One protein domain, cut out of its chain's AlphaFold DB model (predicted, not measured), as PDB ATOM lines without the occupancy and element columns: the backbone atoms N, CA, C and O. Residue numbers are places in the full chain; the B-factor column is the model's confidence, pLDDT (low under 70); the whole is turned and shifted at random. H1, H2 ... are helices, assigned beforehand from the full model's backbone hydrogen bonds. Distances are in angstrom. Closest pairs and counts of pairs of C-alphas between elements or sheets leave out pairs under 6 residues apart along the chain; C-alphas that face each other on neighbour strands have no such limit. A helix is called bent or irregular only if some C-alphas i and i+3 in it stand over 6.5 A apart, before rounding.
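Overview. This is residues 126 to 181 of the 181 residues of an uncharacterized protein of Nitrospinae bacterium (UniProt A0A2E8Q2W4). With little regular structure, this is two short helices whose C-terminal halves meet, H1 slanting away from H2, with two long loop stretches round them: residues 140 to 153 swing from one helix to the other, and residues 165 to 181 loop out and fold back past H2. The printed part has 56 residues with two named helices, H1 then H2, and no named strand; the class is all helix, with 21 residues in named elements. It is compact, radius of gyration of the C-alphas 11.2 A, yet elongated, spanning 35 by 22 by 20 A.

Arrangement. Look first at H2, residues 154 to 164, which touches H1, residues 130 to 139; their closest C-alphas, Thr 139 and Ile 161, are 5.0 A apart. They run the same way at a steep tilt of 44 degrees. Every O i to N i+4 pair is within hydrogen-bond range in H1, and 5 of 7 in H2.

Along the chain. Find C-alpha 154 at (-1.072, 53.175, 76.435); H2 runs 16.3 A to C-alpha 164. H2 is neither bent nor irregular, but only just: C-alphas 155 and 158 are 6.4 A apart. H1 begins at C-alpha 130, (11.646, 62.289, 76.173), and runs 14.1 A.

Size, cuts and confidence. The farthest C-alphas, Pro 128 and Glu 171, are 34.9 A apart. The H1 to H2 link is long, 14 residues. The printed part has no cut; pLDDT is under 70 at residue 181.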
ATOM      1  N   ASN A 126      16.952  58.851  67.596       76.31
ATOM      2  CA  ASN A 126      16.798  59.881  66.568       76.31
ATOM      3  C   ASN A 126      15.453  60.602  66.745       76.31
ATOM      4  O   ASN A 126      14.390  59.989  66.766       76.31
ATOM      5  N   SER A 127      15.551  61.925  66.906       83.75
ATOM      6  CA  SER A 127      14.754  62.769  67.810       83.75
ATOM      7  C   SER A 127      15.020  62.469  69.300       83.75
ATOM      8  O   SER A 127      14.407  61.565  69.880       83.75
ATOM      9  N   PRO A 128      15.939  63.215  69.950       81.25
ATOM     10  CA  PRO A 128      16.297  63.031  71.356       81.25
ATOM     11  C   PRO A 128      15.313  63.770  72.276       81.25
ATOM     12  O   PRO A 128      15.700  64.614  73.080       81.25
ATOM     13  N   ILE A 129      14.021  63.483  72.126       88.00
ATOM     14  CA  ILE A 129      12.963  64.005  72.998       88.00
ATOM     15  C   ILE A 129      12.446  62.893  73.910       88.00
ATOM     16  O   ILE A 129      12.338  61.737  73.489       88.00
ATOM     17  N   SER A 130      12.076  63.243  75.144       87.75
ATOM     18  CA  SER A 130      11.646  62.289  76.173       87.75
ATOM     19  C   SER A 130      10.612  61.254  75.689       87.75
ATOM     20  O   SER A 130      10.868  60.066  75.881       87.75
ATOM     21  N   PRO A 131       9.490  61.604  75.017       85.19
ATOM     22  CA  PRO A 131       8.498  60.593  74.631       85.19
ATOM     23  C   PRO A 131       9.045  59.551  73.646       85.19
ATOM     24  O   PRO A 131       8.664  58.385  73.715       85.19
ATOM     25  N   VAL A 132       9.968  59.947  72.766       86.31
ATOM     26  CA  VAL A 132      10.579  59.062  71.764       86.31
ATOM     27  C   VAL A 132      11.626  58.157  72.415       86.31
ATOM     28  O   VAL A 132      11.627  56.944  72.186       86.31
ATOM     29  N   ALA A 133      12.477  58.724  73.273       87.62
ATOM     30  CA  ALA A 133      13.522  57.983  73.972       87.62
ATOM     31  C   ALA A 133      12.935  56.942  74.939       87.62
ATOM     32  O   ALA A 133      13.330  55.776  74.902       87.62
ATOM     33  N   TRP A 134      11.950  57.329  75.757       86.50
ATOM     34  CA  TRP A 134      11.298  56.419  76.704       86.50
ATOM     35  C   TRP A 134      10.534  55.300  76.001       86.50
ATOM     36  O   TRP A 134      10.612  54.148  76.425       86.50
ATOM     37  N   PHE A 135       9.840  55.608  74.904       84.75
ATOM     38  CA  PHE A 135       9.149  54.589  74.121       84.75
ATOM     39  C   PHE A 135      10.130  53.574  73.517       84.75
ATOM     40  O   PHE A 135       9.923  52.365  73.651       84.75
ATOM     41  N   SER A 136      11.227  54.051  72.920       87.25
ATOM     42  CA  SER A 136      12.270  53.191  72.337       87.25
ATOM     43  C   SER A 136      12.955  52.334  73.407       87.25
ATOM     44  O   SER A 136      13.172  51.144  73.201       87.25
ATOM     45  N   LEU A 137      13.225  52.902  74.590       86.50
ATOM     46  CA  LEU A 137      13.787  52.175  75.733       86.50
ATOM     47  C   LEU A 137      12.869  51.034  76.197       86.50
ATOM     48  O   LEU A 137      13.346  49.940  76.484       86.50
ATOM     49  N   MET A 138      11.562  51.292  76.296       83.56
ATOM     50  CA  MET A 138      10.593  50.295  76.761       83.56
ATOM     51  C   MET A 138      10.383  49.177  75.741       83.56
ATOM     52  O   MET A 138      10.309  48.010  76.116       83.56
ATOM     53  N   THR A 139      10.264  49.537  74.463       83.00
ATOM     54  CA  THR A 139       9.940  48.600  73.379       83.00
ATOM     55  C   THR A 139      11.157  47.900  72.787       83.00
ATOM     56  O   THR A 139      10.999  46.850  72.170       83.00
ATOM     57  N   GLY A 140      12.356  48.454  72.975       85.50
ATOM     58  CA  GLY A 140      13.585  47.963  72.353       85.50
ATOM     59  C   GLY A 140      13.631  48.164  70.835       85.50
ATOM     60  O   GLY A 140      14.512  47.602  70.189       85.50
ATOM     61  N   VAL A 141      12.696  48.931  70.256       84.75
ATOM     62  CA  VAL A 141      12.640  49.189  68.811       84.75
ATOM     63  C   VAL A 141      13.062  50.613  68.472       84.75
ATOM     64  O   VAL A 141      12.921  51.532  69.278       84.75
ATOM     65  N   ASP A 142      13.551  50.793  67.245       83.31
ATOM     66  CA  ASP A 142      13.819  52.117  66.689       83.31
ATOM     67  C   ASP A 142      12.509  52.924  66.575       83.31
ATOM     68  O   ASP A 142      11.492  52.382  66.119       83.31
ATOM     69  N   PRO A 143      12.506  54.217  66.946       81.44
ATOM     70  CA  PRO A 143      11.301  55.044  66.906       81.44
ATOM     71  C   PRO A 143      10.739  55.263  65.496       81.44
ATOM     72  O   PRO A 143       9.582  55.652  65.354       81.44
ATOM     73  N   SER A 144      11.522  54.998  64.450       83.31
ATOM     74  CA  SER A 144      11.088  55.092  63.053       83.31
ATOM     75  C   SER A 144      10.223  53.903  62.621       83.31
ATOM     76  O   SER A 144       9.695  53.900  61.505       83.31
ATOM     77  N   LYS A 145      10.065  52.872  63.469       84.69
ATOM     78  CA  LYS A 145       9.220  51.714  63.159       84.69
ATOM     79  C   LYS A 145       7.764  52.164  63.005       84.69
ATOM     80  O   LYS A 145       7.178  52.788  63.886       84.69
ATOM     81  N   LYS A 146       7.164  51.836  61.859       83.12
ATOM     82  CA  LYS A 146       5.826  52.312  61.493       83.12
ATOM     83  C   LYS A 146       4.750  51.694  62.387       83.12
ATOM     84  O   LYS A 146       4.566  50.477  62.390       83.12
ATOM     85  N   ILE A 147       4.000  52.551  63.079       85.81
ATOM     86  CA  ILE A 147       2.787  52.176  63.812       85.81
ATOM     87  C   ILE A 147       1.699  51.798  62.802       85.81
ATOM     88  O   ILE A 147       1.417  52.561  61.876       85.81
ATOM     89  N   GLN A 148       1.107  50.614  62.965       83.88
ATOM     90  CA  GLN A 148       0.063  50.102  62.065       83.88
ATOM     91  C   GLN A 148      -1.315  50.020  62.737       83.88
ATOM     92  O   GLN A 148      -2.326  49.850  62.061       83.88
ATOM     93  N   THR A 149      -1.378  50.182  64.058       84.56
ATOM     94  CA  THR A 149      -2.636  50.259  64.804       84.56
ATOM     95  C   THR A 149      -3.316  51.605  64.567       84.56
ATOM     96  O   THR A 149      -2.692  52.649  64.721       84.56
ATOM     97  N   ALA A 150      -4.606  51.581  64.224       83.12
ATOM     98  CA  ALA A 150      -5.365  52.787  63.882       83.12
ATOM     99  C   ALA A 150      -5.521  53.774  65.055       83.12
ATOM    100  O   ALA A 150      -5.446  54.978  64.847       83.12
ATOM    101  N   ASN A 151      -5.718  53.266  66.276       87.56
ATOM    102  CA  ASN A 151      -5.852  54.061  67.500       87.56
ATOM    103  C   ASN A 151      -4.991  53.446  68.612       87.56
ATOM    104  O   ASN A 151      -5.516  52.697  69.438       87.56
ATOM    105  N   PRO A 152      -3.671  53.696  68.611       86.25
ATOM    106  CA  PRO A 152      -2.791  53.169  69.638       86.25
ATOM    107  C   PRO A 152      -3.103  53.818  70.991       86.25
ATOM    108  O   PRO A 152      -3.269  55.032  71.112       86.25
ATOM    109  N   THR A 153      -3.160  52.990  72.021       89.38
ATOM    110  CA  THR A 153      -3.407  53.353  73.415       89.38
ATOM    111  C   THR A 153      -2.218  52.959  74.284       89.38
ATOM    112  O   THR A 153      -1.380  52.140  73.910       89.38
ATOM    113  N   LEU A 154      -2.151  53.504  75.500       83.12
ATOM    114  CA  LEU A 154      -1.072  53.175  76.435       83.12
ATOM    115  C   LEU A 154      -1.040  51.677  76.805       83.12
ATOM    116  O   LEU A 154       0.028  51.124  77.064       83.12
ATOM    117  N   TYR A 155      -2.195  51.005  76.789       88.19
ATOM    118  CA  TYR A 155      -2.305  49.573  77.081       88.19
ATOM    119  C   TYR A 155      -1.630  48.691  76.025       88.19
ATOM    120  O   TYR A 155      -1.284  47.552  76.325       88.19
ATOM    121  N   ASP A 156      -1.391  49.217  74.823       88.94
ATOM    122  CA  ASP A 156      -0.787  48.485  73.707       88.94
ATOM    123  C   ASP A 156       0.739  48.338  73.849       88.94
ATOM    124  O   ASP A 156       1.350  47.480  73.208       88.94
ATOM    125  N   ILE A 157       1.372  49.110  74.744       87.44
ATOM    126  CA  ILE A 157       2.822  49.050  74.972       87.44
ATOM    127  C   ILE A 157       3.235  47.678  75.511       87.44
ATOM    128  O   ILE A 157       4.124  47.046  74.949       87.44
ATOM    129  N   ALA A 158       2.588  47.179  76.568       87.19
ATOM    130  CA  ALA A 158       2.992  45.913  77.184       87.19
ATOM    131  C   ALA A 158       2.846  44.704  76.230       87.19
ATOM    132  O   ALA A 158       3.817  43.958  76.088       87.19
ATOM    133  N   PRO A 159       1.720  44.520  75.509       89.12
ATOM    134  CA  PRO A 159       1.612  43.508  74.460       89.12
ATOM    135  C   PRO A 159       2.642  43.673  73.339       89.12
ATOM    136  O   PRO A 159       3.136  42.673  72.822       89.12
ATOM    137  N   THR A 160       2.979  44.914  72.970       89.44
ATOM    138  CA  THR A 160       4.001  45.188  71.950       89.44
ATOM    139  C   THR A 160       5.376  44.737  72.405       89.44
ATOM    140  O   THR A 160       6.024  44.002  71.671       89.44
ATOM    141  N   ILE A 161       5.781  45.090  73.629       88.31
ATOM    142  CA  ILE A 161       7.039  44.629  74.231       88.31
ATOM    143  C   ILE A 161       7.098  43.104  74.179       88.31
ATOM    144  O   ILE A 161       8.032  42.547  73.614       88.31
ATOM    145  N   LEU A 162       6.077  42.420  74.707       87.94
ATOM    146  CA  LEU A 162       6.054  40.957  74.707       87.94
ATOM    147  C   LEU A 162       6.240  40.390  73.299       87.94
ATOM    148  O   LEU A 162       7.079  39.514  73.109       87.94
ATOM    149  N   ALA A 163       5.528  40.931  72.312       88.25
ATOM    150  CA  ALA A 163       5.634  40.470  70.939       88.25
ATOM    151  C   ALA A 163       7.017  40.713  70.311       88.25
ATOM    152  O   ALA A 163       7.513  39.829  69.616       88.25
ATOM    153  N   GLU A 164       7.660  41.859  70.562       86.56
ATOM    154  CA  GLU A 164       9.025  42.136  70.076       86.56
ATOM    155  C   GLU A 164      10.065  41.205  70.726       86.56
ATOM    156  O   GLU A 164      11.030  40.810  70.077       86.56
ATOM    157  N   PHE A 165       9.828  40.762  71.966       84.62
ATOM    158  CA  PHE A 165      10.638  39.740  72.641       84.62
ATOM    159  C   PHE A 165      10.218  38.290  72.312       84.62
ATOM    160  O   PHE A 165      10.740  37.350  72.914       84.62
ATOM    161  N   GLY A 166       9.274  38.078  71.387       85.31
ATOM    162  CA  GLY A 166       8.790  36.743  71.004       85.31
ATOM    163  C   GLY A 166       7.958  36.034  72.082       85.31
ATOM    164  O   GLY A 166       7.757  34.819  72.026       85.31
ATOM    165  N   ILE A 167       7.475  36.772  73.079       84.56
ATOM    166  CA  ILE A 167       6.655  36.267  74.178       84.56
ATOM    167  C   ILE A 167       5.174  36.428  73.801       84.56
ATOM    168  O   ILE A 167       4.742  37.527  73.446       84.56
ATOM    169  N   PRO A 168       4.351  35.366  73.895       84.88
ATOM    170  CA  PRO A 168       2.933  35.480  73.590       84.88
ATOM    171  C   PRO A 168       2.230  36.381  74.609       84.88
ATOM    172  O   PRO A 168       2.410  36.244  75.823       84.88
ATOM    173  N   LYS A 169       1.376  37.274  74.101       87.75
ATOM    174  CA  LYS A 169       0.462  38.079  74.914       87.75
ATOM    175  C   LYS A 169      -0.439  37.153  75.746       87.75
ATOM    176  O   LYS A 169      -1.018  36.208  75.216       87.75
ATOM    177  N   GLN A 170      -0.593  37.434  77.040       85.88
ATOM    178  CA  GLN A 170      -1.500  36.680  77.907       85.88
ATOM    179  C   GLN A 170      -2.965  37.101  77.693       85.88
ATOM    180  O   GLN A 170      -3.250  38.272  77.450       85.88
ATOM    181  N   GLU A 171      -3.910  36.170  77.857       85.38
ATOM    182  CA  GLU A 171      -5.347  36.405  77.599       85.38
ATOM    183  C   GLU A 171      -5.958  37.539  78.432       85.38
ATOM    184  O   GLU A 171      -6.839  38.254  77.969       85.38
ATOM    185  N   TRP A 172      -5.472  37.738  79.659       86.06
ATOM    186  CA  TRP A 172      -5.962  38.780  80.565       86.06
ATOM    187  C   TRP A 172      -5.404  40.176  80.250       86.06
ATOM    188  O   TRP A 172      -5.860  41.154  80.843       86.06
ATOM    189  N   MET A 173      -4.398  40.289  79.374       87.06
ATOM    190  CA  MET A 173      -3.825  41.583  79.015       87.06
ATOM    191  C   MET A 173      -4.762  42.361  78.090       87.06
ATOM    192  O   MET A 173      -5.208  41.867  77.053       87.06
ATOM    193  N   VAL A 174      -4.994  43.623  78.436       88.38
ATOM    194  CA  VAL A 174      -5.680  44.595  77.576       88.38
ATOM    195  C   VAL A 174      -4.690  45.137  76.538       88.38
ATOM    196  O   VAL A 174      -3.487  45.151  76.785       88.38
ATOM    197  N   GLY A 175      -5.191  45.556  75.375       88.19
ATOM    198  CA  GLY A 175      -4.390  46.140  74.294       88.19
ATOM    199  C   GLY A 175      -3.902  45.129  73.252       88.19
ATOM    200  O   GLY A 175      -4.174  43.933  73.344       88.19
ATOM    201  N   MET A 176      -3.196  45.587  72.231       88.81
ATOM    202  CA  MET A 176      -2.700  44.799  71.104       88.81
ATOM    203  C   MET A 176      -1.278  45.203  70.723       88.81
ATOM    204  O   MET A 176      -0.740  46.190  71.213       88.81
ATOM    205  N   ARG A 177      -0.639  44.406  69.866       88.69
ATOM    206  CA  ARG A 177       0.674  44.749  69.319       88.69
ATOM    207  C   ARG A 177       0.534  45.936  68.358       88.69
ATOM    208  O   ARG A 177      -0.342  45.918  67.499       88.69
ATOM    209  N   VAL A 178       1.416  46.927  68.491       88.44
ATOM    210  CA  VAL A 178       1.402  48.175  67.705       88.44
ATOM    211  C   VAL A 178       2.071  48.024  66.330       88.44
ATOM    212  O   VAL A 178       1.725  48.711  65.363       88.44
ATOM    213  N   PHE A 179       3.034  47.109  66.235       85.94
ATOM    214  CA  PHE A 179       3.795  46.822  65.022       85.94
ATOM    215  C   PHE A 179       3.352  45.502  64.393       85.94
ATOM    216  O   PHE A 179       3.103  44.536  65.105       85.94
ATOM    217  N   ASN A 180       3.336  45.427  63.068       73.31
ATOM    218  CA  ASN A 180       3.270  44.159  62.344       73.31
ATOM    219  C   ASN A 180       4.649  43.899  61.726       73.31
ATOM    220  O   ASN A 180       5.261  44.844  61.219       73.31
ATOM    221  N   ASN A 181       5.145  42.662  61.833       61.34
ATOM    222  CA  ASN A 181       6.346  42.233  61.104       61.34
ATOM    223  C   ASN A 181       5.994  41.955  59.648       61.34
ATOM    224  O   ASN A 181       4.893  41.400  59.431       61.34
TER     225      ASN A 181